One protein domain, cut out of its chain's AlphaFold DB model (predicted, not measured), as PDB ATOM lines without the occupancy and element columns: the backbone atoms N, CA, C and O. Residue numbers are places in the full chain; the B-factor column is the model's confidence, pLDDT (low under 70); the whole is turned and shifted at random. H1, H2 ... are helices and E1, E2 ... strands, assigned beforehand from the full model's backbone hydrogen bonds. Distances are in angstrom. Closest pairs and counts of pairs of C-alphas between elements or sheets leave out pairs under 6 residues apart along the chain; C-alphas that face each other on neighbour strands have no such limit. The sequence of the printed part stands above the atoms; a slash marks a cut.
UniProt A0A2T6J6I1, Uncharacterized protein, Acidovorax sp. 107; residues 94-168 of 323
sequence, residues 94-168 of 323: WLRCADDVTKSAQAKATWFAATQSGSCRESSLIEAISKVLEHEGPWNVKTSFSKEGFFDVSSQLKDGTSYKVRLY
ATOM      1  N   TRP A  94     332.260 302.632 391.555       85.56
ATOM      2  CA  TRP A  94     332.988 302.805 392.805       85.56
ATOM      3  C   TRP A  94     332.076 303.420 393.870       85.56
ATOM      4  O   TRP A  94     331.497 304.486 393.664       85.56
ATOM      5  N   LEU A  95     331.984 302.760 395.023       85.88
ATOM      6  CA  LEU A  95     331.262 303.236 396.203       85.88
ATOM      7  C   LEU A  95     332.075 302.998 397.473       85.88
ATOM      8  O   LEU A  95     333.038 302.228 397.474       85.88
ATOM      9  N   ARG A  96     331.694 303.639 398.582       87.25
ATOM     10  CA  ARG A  96     332.279 303.289 399.879       87.25
ATOM     11  C   ARG A  96     331.894 301.858 400.220       87.25
ATOM     12  O   ARG A  96     330.727 301.496 400.136       87.25
ATOM     13  N   CYS A  97     332.855 301.057 400.668       87.12
ATOM     14  CA  CYS A  97     332.587 299.673 401.059       87.12
ATOM     15  C   CYS A  97     331.518 299.571 402.161       87.12
ATOM     16  O   CYS A  97     330.736 298.627 402.173       87.12
ATOM     17  N   ALA A  98     331.454 300.560 403.061       85.25
ATOM     18  CA  ALA A  98     330.432 300.644 404.107       85.25
ATOM     19  C   ALA A  98     329.010 300.902 403.565       85.25
ATOM     20  O   ALA A  98     328.041 300.601 404.255       85.25
ATOM     21  N   ASP A  99     328.893 301.418 402.339       84.75
ATOM     22  CA  ASP A  99     327.622 301.712 401.674       84.75
ATOM     23  C   ASP A  99     327.126 300.517 400.818       84.75
ATOM     24  O   ASP A  99     326.086 300.617 400.161       84.75
ATOM     25  N   ASP A 100     327.844 299.379 400.808       87.38
ATOM     26  CA  ASP A 100     327.434 298.133 400.140       87.38
ATOM     27  C   ASP A 100     326.914 297.088 401.140       87.38
ATOM     28  O   ASP A 100     327.644 296.211 401.611       87.38
ATOM     29  N   VAL A 101     325.614 297.128 401.431       84.94
ATOM     30  CA  VAL A 101     324.962 296.121 402.283       84.94
ATOM     31  C   VAL A 101     324.434 294.918 401.488       84.94
ATOM     32  O   VAL A 101     323.860 293.993 402.074       84.94
ATOM     33  N   THR A 102     324.644 294.873 400.164       84.81
ATOM     34  CA  THR A 102     324.078 293.828 399.284       84.81
ATOM     35  C   THR A 102     324.725 292.455 399.455       84.81
ATOM     36  O   THR A 102     324.151 291.442 399.061       84.81
ATOM     37  N   LYS A 103     325.897 292.390 400.100       80.44
ATOM     38  CA  LYS A 103     326.555 291.126 400.473       80.44
ATOM     39  C   LYS A 103     325.886 290.428 401.666       80.44
ATOM     40  O   LYS A 103     326.154 289.252 401.913       80.44
ATOM     41  N   SER A 104     325.042 291.134 402.421       78.19
ATOM     42  CA  SER A 104     324.391 290.594 403.618       78.19
ATOM     43  C   SER A 104     323.367 289.502 403.284       78.19
ATOM     44  O   SER A 104     322.739 289.504 402.225       78.19
ATOM     45  N   ALA A 105     323.147 288.568 404.215       73.69
ATOM     46  CA  ALA A 105     322.108 287.546 404.061       73.69
ATOM     47  C   ALA A 105     320.700 288.161 403.956       73.69
ATOM     48  O   ALA A 105     319.867 287.655 403.211       73.69
ATOM     49  N   GLN A 106     320.465 289.284 404.644       68.12
ATOM     50  CA  GLN A 106     319.202 290.021 404.615       68.12
ATOM     51  C   GLN A 106     318.881 290.582 403.220       68.12
ATOM     52  O   GLN A 106     317.715 290.653 402.847       68.12
ATOM     53  N   ALA A 107     319.893 290.915 402.411       73.75
ATOM     54  CA  ALA A 107     319.687 291.423 401.054       73.75
ATOM     55  C   ALA A 107     319.142 290.353 400.091       73.75
ATOM     56  O   ALA A 107     318.499 290.693 399.103       73.75
ATOM     57  N   LYS A 108     319.335 289.061 400.395       75.06
ATOM     58  CA  LYS A 108     318.870 287.930 399.568       75.06
ATOM     59  C   LYS A 108     317.368 287.638 399.695       75.06
ATOM     60  O   LYS A 108     316.903 286.643 399.146       75.06
ATOM     61  N   ALA A 109     316.632 288.452 400.448       73.75
ATOM     62  CA  ALA A 109     315.186 288.338 400.567       73.75
ATOM     63  C   ALA A 109     314.467 288.679 399.249       73.75
ATOM     64  O   ALA A 109     315.032 289.299 398.345       73.75
ATOM     65  N   THR A 110     313.198 288.286 399.163       77.88
ATOM     66  CA  THR A 110     312.280 288.749 398.118       77.88
ATOM     67  C   THR A 110     311.791 290.151 398.462       77.88
ATOM     68  O   THR A 110     311.400 290.416 399.599       77.88
ATOM     69  N   TRP A 111     311.801 291.043 397.475       82.06
ATOM     70  CA  TRP A 111     311.528 292.463 397.662       82.06
ATOM     71  C   TRP A 111     310.369 292.938 396.799       82.06
ATOM     72  O   TRP A 111     310.110 292.409 395.721       82.06
ATOM     73  N   PHE A 112     309.696 293.983 397.266       80.38
ATOM     74  CA  PHE A 112     308.511 294.531 396.625       80.38
ATOM     75  C   PHE A 112     308.609 296.048 396.486       80.38
ATOM     76  O   PHE A 112     309.133 296.720 397.367       80.38
ATOM     77  N   ALA A 113     308.081 296.598 395.399       68.38
ATOM     78  CA  ALA A 113     307.992 298.033 395.160       68.38
ATOM     79  C   ALA A 113     306.540 298.430 394.906       68.38
ATOM     80  O   ALA A 113     305.791 297.706 394.240       68.38
ATOM     81  N   ALA A 114     306.152 299.596 395.409       61.69
ATOM     82  CA  ALA A 114     304.872 300.187 395.067       61.69
ATOM     83  C   ALA A 114     304.957 300.890 393.700       61.69
ATOM     84  O   ALA A 114     305.996 301.426 393.305       61.69
ATOM     85  N   THR A 115     303.882 300.806 392.924       51.72
ATOM     86  CA  THR A 115     303.778 301.381 391.581       51.72
ATOM     87  C   THR A 115     303.073 302.735 391.643       51.72
ATOM     88  O   THR A 115     302.289 302.993 392.552       51.72
ATOM     89  N   GLN A 116     303.277 303.589 390.633       42.09
ATOM     90  CA  GLN A 116     302.605 304.899 390.532       42.09
ATOM     91  C   GLN A 116     301.066 304.802 390.530       42.09
ATOM     92  O   GLN A 116     300.381 305.759 390.868       42.09
ATOM     93  N   SER A 117     300.523 303.636 390.170       35.03
ATOM     94  CA  SER A 117     299.090 303.321 390.189       35.03
ATOM     95  C   SER A 117     298.577 302.837 391.548       35.03
ATOM     96  O   SER A 117     297.433 302.400 391.649       35.03
ATOM     97  N   GLY A 118     299.425 302.830 392.575       44.00
ATOM     98  CA  GLY A 118     299.089 302.303 393.886       44.00
ATOM     99  C   GLY A 118     299.002 300.772 393.971       44.00
ATOM    100  O   GLY A 118     298.384 300.201 394.866       44.00
ATOM    101  N   SER A 119     299.605 300.066 393.023       50.56
ATOM    102  CA  SER A 119     299.749 298.613 393.085       50.56
ATOM    103  C   SER A 119     301.095 298.259 393.719       50.56
ATOM    104  O   SER A 119     301.923 299.124 393.987       50.56
ATOM    105  N   CYS A 120     301.330 296.981 393.978       60.41
ATOM    106  CA  CYS A 120     302.621 296.485 394.433       60.41
ATOM    107  C   CYS A 120     303.101 295.404 393.467       60.41
ATOM    108  O   CYS A 120     302.288 294.618 392.981       60.41
ATOM    109  N   ARG A 121     304.405 295.355 393.188       74.31
ATOM    110  CA  ARG A 121     305.024 294.270 392.421       74.31
ATOM    111  C   ARG A 121     306.307 293.795 393.073       74.31
ATOM    112  O   ARG A 121     307.007 294.587 393.700       74.31
ATOM    113  N   GLU A 122     306.619 292.519 392.888       82.25
ATOM    114  CA  GLU A 122     307.953 292.011 393.187       82.25
ATOM    115  C   GLU A 122     308.976 292.774 392.335       82.25
ATOM    116  O   GLU A 122     308.737 293.084 391.163       82.25
ATOM    117  N   SER A 123     310.088 293.143 392.953       82.19
ATOM    118  CA  SER A 123     311.162 293.894 392.324       82.19
ATOM    119  C   SER A 123     312.477 293.270 392.736       82.19
ATOM    120  O   SER A 123     312.695 292.964 393.907       82.19
ATOM    121  N   SER A 124     313.385 293.116 391.779       83.88
ATOM    122  CA  SER A 124     314.738 292.667 392.095       83.88
ATOM    123  C   SER A 124     315.598 293.831 392.592       83.88
ATOM    124  O   SER A 124     315.345 294.996 392.267       83.88
ATOM    125  N   LEU A 125     316.652 293.508 393.348       81.44
ATOM    126  CA  LEU A 125     317.689 294.481 393.708       81.44
ATOM    127  C   LEU A 125     318.364 295.066 392.463       81.44
ATOM    128  O   LEU A 125     318.626 296.262 392.423       81.44
ATOM    129  N   ILE A 126     318.604 294.231 391.448       83.00
ATOM    130  CA  ILE A 126     319.212 294.645 390.177       83.00
ATOM    131  C   ILE A 126     318.352 295.726 389.529       83.00
ATOM    132  O   ILE A 126     318.861 296.794 389.223       83.00
ATOM    133  N   GLU A 127     317.043 295.498 389.410       81.00
ATOM    134  CA  GLU A 127     316.130 296.470 388.804       81.00
ATOM    135  C   GLU A 127     316.102 297.807 389.565       81.00
ATOM    136  O   GLU A 127     316.062 298.873 388.951       81.00
ATOM    137  N   ALA A 128     316.148 297.775 390.900       79.12
ATOM    138  CA  ALA A 128     316.212 298.992 391.710       79.12
ATOM    139  C   ALA A 128     317.533 299.757 391.518       79.12
ATOM    140  O   ALA A 128     317.527 300.986 391.475       79.12
ATOM    141  N   ILE A 129     318.649 299.037 391.374       81.19
ATOM    142  CA  ILE A 129     319.973 299.611 391.105       81.19
ATOM    143  C   ILE A 129     320.022 300.225 389.706       81.19
ATOM    144  O   ILE A 129     320.414 301.384 389.579       81.19
ATOM    145  N   SER A 130     319.563 299.505 388.678       78.56
ATOM    146  CA  SER A 130     319.551 300.005 387.300       78.56
ATOM    147  C   SER A 130     318.737 301.299 387.184       78.56
ATOM    148  O   SER A 130     319.236 302.265 386.621       78.56
ATOM    149  N   LYS A 131     317.556 301.388 387.816       77.25
ATOM    150  CA  LYS A 131     316.731 302.615 387.813       77.25
ATOM    151  C   LYS A 131     317.442 303.843 388.373       77.25
ATOM    152  O   LYS A 131     317.286 304.941 387.859       77.25
ATOM    153  N   VAL A 132     318.217 303.674 389.440       74.88
ATOM    154  CA  VAL A 132     318.976 304.781 390.040       74.88
ATOM    155  C   VAL A 132     320.164 305.188 389.152       74.88
ATOM    156  O   VAL A 132     320.607 306.335 389.199       74.88
ATOM    157  N   LEU A 133     320.659 304.266 388.323       73.94
ATOM    158  CA  LEU A 133     321.781 304.458 387.404       73.94
ATOM    159  C   LEU A 133     321.378 304.922 385.997       73.94
ATOM    160  O   LEU A 133     322.252 305.333 385.237       73.94
ATOM    161  N   GLU A 134     320.087 304.905 385.652       72.56
ATOM    162  CA  GLU A 134     319.562 305.441 384.383       72.56
ATOM    163  C   GLU A 134     319.834 306.950 384.215       72.56
ATOM    164  O   GLU A 134     319.811 307.470 383.099       72.56
ATOM    165  N   HIS A 135     320.121 307.665 385.306       65.62
ATOM    166  CA  HIS A 135     320.424 309.094 385.295       65.62
ATOM    167  C   HIS A 135     321.919 309.342 385.045       65.62
ATOM    168  O   HIS A 135     322.755 308.894 385.824       65.62
ATOM    169  N   GLU A 136     322.262 310.067 383.971       54.91
ATOM    170  CA  GLU A 136     323.651 310.350 383.575       54.91
ATOM    171  C   GLU A 136     324.467 311.052 384.682       54.91
ATOM    172  O   GLU A 136     324.043 312.046 385.266       54.91
ATOM    173  N   GLY A 137     325.692 310.571 384.924       54.78
ATOM    174  CA  GLY A 137     326.615 311.117 385.926       54.78
ATOM    175  C   GLY A 137     326.411 310.685 387.391       54.78
ATOM    176  O   GLY A 137     326.731 311.498 388.268       54.78
ATOM    177  N   PRO A 138     325.939 309.457 387.701       57.59
ATOM    178  CA  PRO A 138     325.765 309.033 389.081       57.59
ATOM    179  C   PRO A 138     327.138 308.838 389.735       57.59
ATOM    180  O   PRO A 138     328.011 308.148 389.203       57.59
ATOM    181  N   TRP A 139     327.336 309.456 390.897       57.78
ATOM    182  CA  TRP A 139     328.482 309.209 391.769       57.78
ATOM    183  C   TRP A 139     327.950 308.780 393.145       57.78
ATOM    184  O   TRP A 139     326.943 309.297 393.621       57.78
ATOM    185  N   ASN A 140     328.613 307.815 393.789       66.44
ATOM    186  CA  ASN A 140     328.230 307.258 395.096       66.44
ATOM    187  C   ASN A 140     326.851 306.575 395.134       66.44
ATOM    188  O   ASN A 140     325.951 307.021 395.851       66.44
ATOM    189  N   VAL A 141     326.696 305.446 394.435       76.56
ATOM    190  CA  VAL A 141     325.569 304.549 394.735       76.56
ATOM    191  C   VAL A 141     325.681 304.098 396.190       76.56
ATOM    192  O   VAL A 141     326.734 303.623 396.614       76.56
ATOM    193  N   LYS A 142     324.597 304.237 396.953       81.94
ATOM    194  CA  LYS A 142     324.500 303.781 398.341       81.94
ATOM    195  C   LYS A 142     323.348 302.814 398.498       81.94
ATOM    196  O   LYS A 142     322.236 303.086 398.045       81.94
ATOM    197  N   THR A 143     323.618 301.718 399.193       82.94
ATOM    198  CA  THR A 143     322.613 300.737 399.596       82.94
ATOM    199  C   THR A 143     322.547 300.682 401.114       82.94
ATOM    200  O   THR A 143     323.577 300.684 401.785       82.94
ATOM    201  N   SER A 144     321.347 300.652 401.685       76.31
ATOM    202  CA  SER A 144     321.194 300.591 403.141       76.31
ATOM    203  C   SER A 144     319.897 299.905 403.549       76.31
ATOM    204  O   SER A 144     318.935 299.871 402.781       76.31
ATOM    205  N   PHE A 145     319.876 299.371 404.770       61.94
ATOM    206  CA  PHE A 145     318.638 298.942 405.408       61.94
ATOM    207  C   PHE A 145     318.083 300.072 406.264       61.94
ATOM    208  O   PHE A 145     318.805 300.663 407.073       61.94
ATOM    209  N   SER A 146     316.790 300.338 406.121       54.84
ATOM    210  CA  SER A 146     316.071 301.190 407.056       54.84
ATOM    211  C   SER A 146     315.923 300.483 408.410       54.84
ATOM    212  O   SER A 146     316.088 299.265 408.531       54.84
ATOM    213  N   LYS A 147     315.574 301.240 409.453       45.50
ATOM    214  CA  LYS A 147     315.336 300.677 410.795       45.50
ATOM    215  C   LYS A 147     314.115 299.754 410.832       45.50
ATOM    216  O   LYS A 147     314.032 298.877 411.681       45.50
ATOM    217  N   GLU A 148     313.193 299.959 409.900       46.28
ATOM    218  CA  GLU A 148     311.970 299.190 409.676       46.28
ATOM    219  C   GLU A 148     312.217 297.921 408.836       46.28
ATOM    220  O   GLU A 148     311.298 297.135 408.621       46.28
ATOM    221  N   GLY A 149     313.454 297.704 408.373       56.03
ATOM    222  CA  GLY A 149     313.831 296.543 407.568       56.03
ATOM    223  C   GLY A 149     313.563 296.699 406.070       56.03
ATOM    224  O   GLY A 149     313.578 295.701 405.352       56.03
ATOM    225  N   PHE A 150     313.327 297.924 405.589       69.62
ATOM    226  CA  PHE A 150     313.212 298.225 404.160       69.62
ATOM    227  C   PHE A 150     314.592 298.339 403.523       69.62
ATOM    228  O   PHE A 150     315.578 298.611 404.210       69.62
ATOM    229  N   PHE A 151     314.660 298.147 402.213       67.81
ATOM    230  CA  PHE A 151     315.905 298.242 401.468       67.81
ATOM    231  C   PHE A 151     315.904 299.496 400.597       67.81
ATOM    232  O   PHE A 151     315.038 299.662 399.741       67.81
ATOM    233  N   ASP A 152     316.881 300.370 400.810       77.31
ATOM    234  CA  ASP A 152     317.023 301.638 400.101       77.31
ATOM    235  C   ASP A 152     318.216 301.592 399.143       77.31
ATOM    236  O   ASP A 152     319.336 301.277 399.555       77.31
ATOM    237  N   VAL A 153     317.985 301.977 397.887       79.75
ATOM    238  CA  VAL A 153     319.022 302.267 396.888       79.75
ATOM    239  C   VAL A 153     318.980 303.754 396.580       79.75
ATOM    240  O   VAL A 153     317.912 304.285 396.289       79.75
ATOM    241  N   SER A 154     320.119 304.437 396.627       80.44
ATOM    242  CA  SER A 154     320.196 305.856 396.270       80.44
ATOM    243  C   SER A 154     321.470 306.204 395.514       80.44
ATOM    244  O   SER A 154     322.466 305.496 395.623       80.44
ATOM    245  N   SER A 155     321.435 307.291 394.752       78.75
ATOM    246  CA  SER A 155     322.599 307.886 394.089       78.75
ATOM    247  C   SER A 155     322.475 309.400 394.114       78.75
ATOM    248  O   SER A 155     321.364 309.933 394.156       78.75
ATOM    249  N   GLN A 156     323.610 310.091 394.086       76.62
ATOM    250  CA  GLN A 156     323.664 311.538 393.950       76.62
ATOM    251  C   GLN A 156     324.333 311.896 392.619       76.62
ATOM    252  O   GLN A 156     325.261 311.224 392.179       76.62
ATOM    253  N   LEU A 157     323.867 312.949 391.957       74.06
ATOM    254  CA  LEU A 157     324.532 313.572 390.818       74.06
ATOM    255  C   LEU A 157     325.545 314.610 391.305       74.06
ATOM    256  O   LEU A 157     325.535 315.040 392.461       74.06
ATOM    257  N   LYS A 158     326.448 315.033 390.417       69.00
ATOM    258  CA  LYS A 158     327.497 316.017 390.746       69.00
ATOM    259  C   LYS A 158     326.951 317.398 391.122       69.00
ATOM    260  O   LYS A 158     327.629 318.137 391.828       69.00
ATOM    261  N   ASP A 159     325.753 317.740 390.660       72.25
ATOM    262  CA  ASP A 159     325.058 318.989 390.997       72.25
ATOM    263  C   ASP A 159     324.335 318.940 392.358       72.25
ATOM    264  O   ASP A 159     323.780 319.944 392.801       72.25
ATOM    265  N   GLY A 160     324.370 317.785 393.036       69.75
ATOM    266  CA  GLY A 160     323.743 317.555 394.332       69.75
ATOM    267  C   GLY A 160     322.369 316.879 394.273       69.75
ATOM    268  O   GLY A 160     321.882 316.472 395.330       69.75
ATOM    269  N   THR A 161     321.772 316.698 393.090       72.44
ATOM    270  CA  THR A 161     320.476 316.015 392.904       72.44
ATOM    271  C   THR A 161     320.555 314.557 393.354       72.44
ATOM    272  O   THR A 161     321.517 313.874 393.020       72.44
ATOM    273  N   SER A 162     319.564 314.050 394.092       72.12
ATOM    274  CA  SER A 162     319.552 312.663 394.582       72.12
ATOM    275  C   SER A 162     318.366 311.860 394.054       72.12
ATOM    276  O   SER A 162     317.239 312.347 394.100       72.12
ATOM    277  N   TYR A 163     318.611 310.611 393.664       71.94
ATOM    278  CA  TYR A 163     317.588 309.634 393.284       71.94
ATOM    279  C   TYR A 163     317.535 308.510 394.308       71.94
ATOM    280  O   TYR A 163     318.585 308.057 394.770       71.94
ATOM    281  N   LYS A 164     316.330 308.051 394.658       75.44
ATOM    282  CA  LYS A 164     316.130 306.989 395.645       75.44
ATOM    283  C   LYS A 164     315.030 306.020 395.216       75.44
ATOM    284  O   LYS A 164     313.960 306.432 394.790       75.44
ATOM    285  N   VAL A 165     315.281 304.727 395.394       74.25
ATOM    286  CA  VAL A 165     314.304 303.645 395.246       74.25
ATOM    287  C   VAL A 165     314.237 302.877 396.564       74.25
ATOM    288  O   VAL A 165     315.265 302.419 397.061       74.25
ATOM    289  N   ARG A 166     313.030 302.728 397.125       75.75
ATOM    290  CA  ARG A 166     312.772 301.922 398.328       75.75
ATOM    291  C   ARG A 166     312.059 300.622 397.975       75.75
ATOM    292  O   ARG A 166     311.091 300.618 397.213       75.75
ATOM    293  N   LEU A 167     312.516 299.538 398.585       72.81
ATOM    294  CA  LEU A 167     311.953 298.204 398.483       72.81
ATOM    295  C   LEU A 167     311.475 297.710 399.851       72.81
ATOM    296  O   LEU A 167     312.104 297.945 400.882       72.81
ATOM    297  N   TYR A 168     310.372 296.976 399.842       71.88
ATOM    298  CA  TYR A 168     309.667 296.506 401.026       71.88
ATOM    299  C   TYR A 168     309.744 294.977 401.130       71.88
ATOM    300  O   TYR A 168     309.723 294.299 400.102       71.88
TER     301      TYR A 168
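What this domain is: This is residues 94 to 168 of the 323 residues of an uncharacterized protein of Acidovorax sp. 107 (UniProt A0A2T6J6I1). Picture a small slab: a three-stranded antiparallel sheet, E4, E5 and E6, with helix H2 packed along one face over E5 and the other face bare. A small hairpin, E2 and E3, meets the E6 side near Leu 167, short strand E1 lies beside E4, and the one-turn helix H1 only grazes the sheet. The printed part has 75 residues, with two named helices and six named strands in the order E1 H1 E2 E3 H2 E4 E5 E6; the larger sheet's order is E4 - E5 - E6, and the class is mixed, helices and strands. It is compact, with a radius of gyration of the C-alphas of 12.4 A, and spans 32 by 31 by 20 A.

Where its parts are: Start at C-alpha 138, at (325.765, 309.033, 389.081), where E4 begins; it covers residues 138 to 145 and is 20.5 A long. E5, residues 151 to 157, is 20.6 A long, and E6, residues 162 to 167, runs 16.8 A to C-alpha 167 at (311.953, 298.204, 398.483). Look before them for H2, residues 125 to 133, 12.5 A long. Earlier still are E2, residues 111 to 114, 10.5 A, and E3, residues 120 to 123, 9.2 A. H1 is residues 105 to 108, 5.6 A, and E1, residues 94 to 96, 7.1 A, begins at (332.988, 302.805, 392.805).

How they stand to each other: E4, E5 and E6 form a meander, each strand the antiparallel neighbour of the one before. In the hairpin E4 and E5, find N 142 and O 154 within hydrogen-bond range at 2.8 A; in the hairpin E5 and E6, N 165 and O 153 at 2.8 A. H2 is on this sheet at a height of 8.3 A, over E5, and runs along the strands at 14 degrees to E5 on the local plane. Its closest C-alphas to E5 are those of Val 132 and Ser 155, 6.3 A apart. In H2 every O i to N i+4 pair is within hydrogen-bond range; H1 is too short for such a pair. At edge strand E6, the closest C-alphas to E2 are those of Leu 167 and Ala 113, 5.2 A apart. E2 and E3 are an antiparallel hairpin, with N 113 and O 121 at 2.8 A. E1 pairs with no named strand; its closest C-alpha to E4 is that of Leu 95, 5.2 A from that of Asn 140. H1 only grazes the sheet with residues 106 to 107, and is apart from E1.

The domain as a whole: The two C-alphas farthest apart are those of Cys 97 and Ser 117, at 35.4 A. The printed part has no cut, and no link is long. The mean pLDDT of the printed part is 72.0; look for values under 70 at residues 113 to 120, 135 to 140 and 145 to 151, among others.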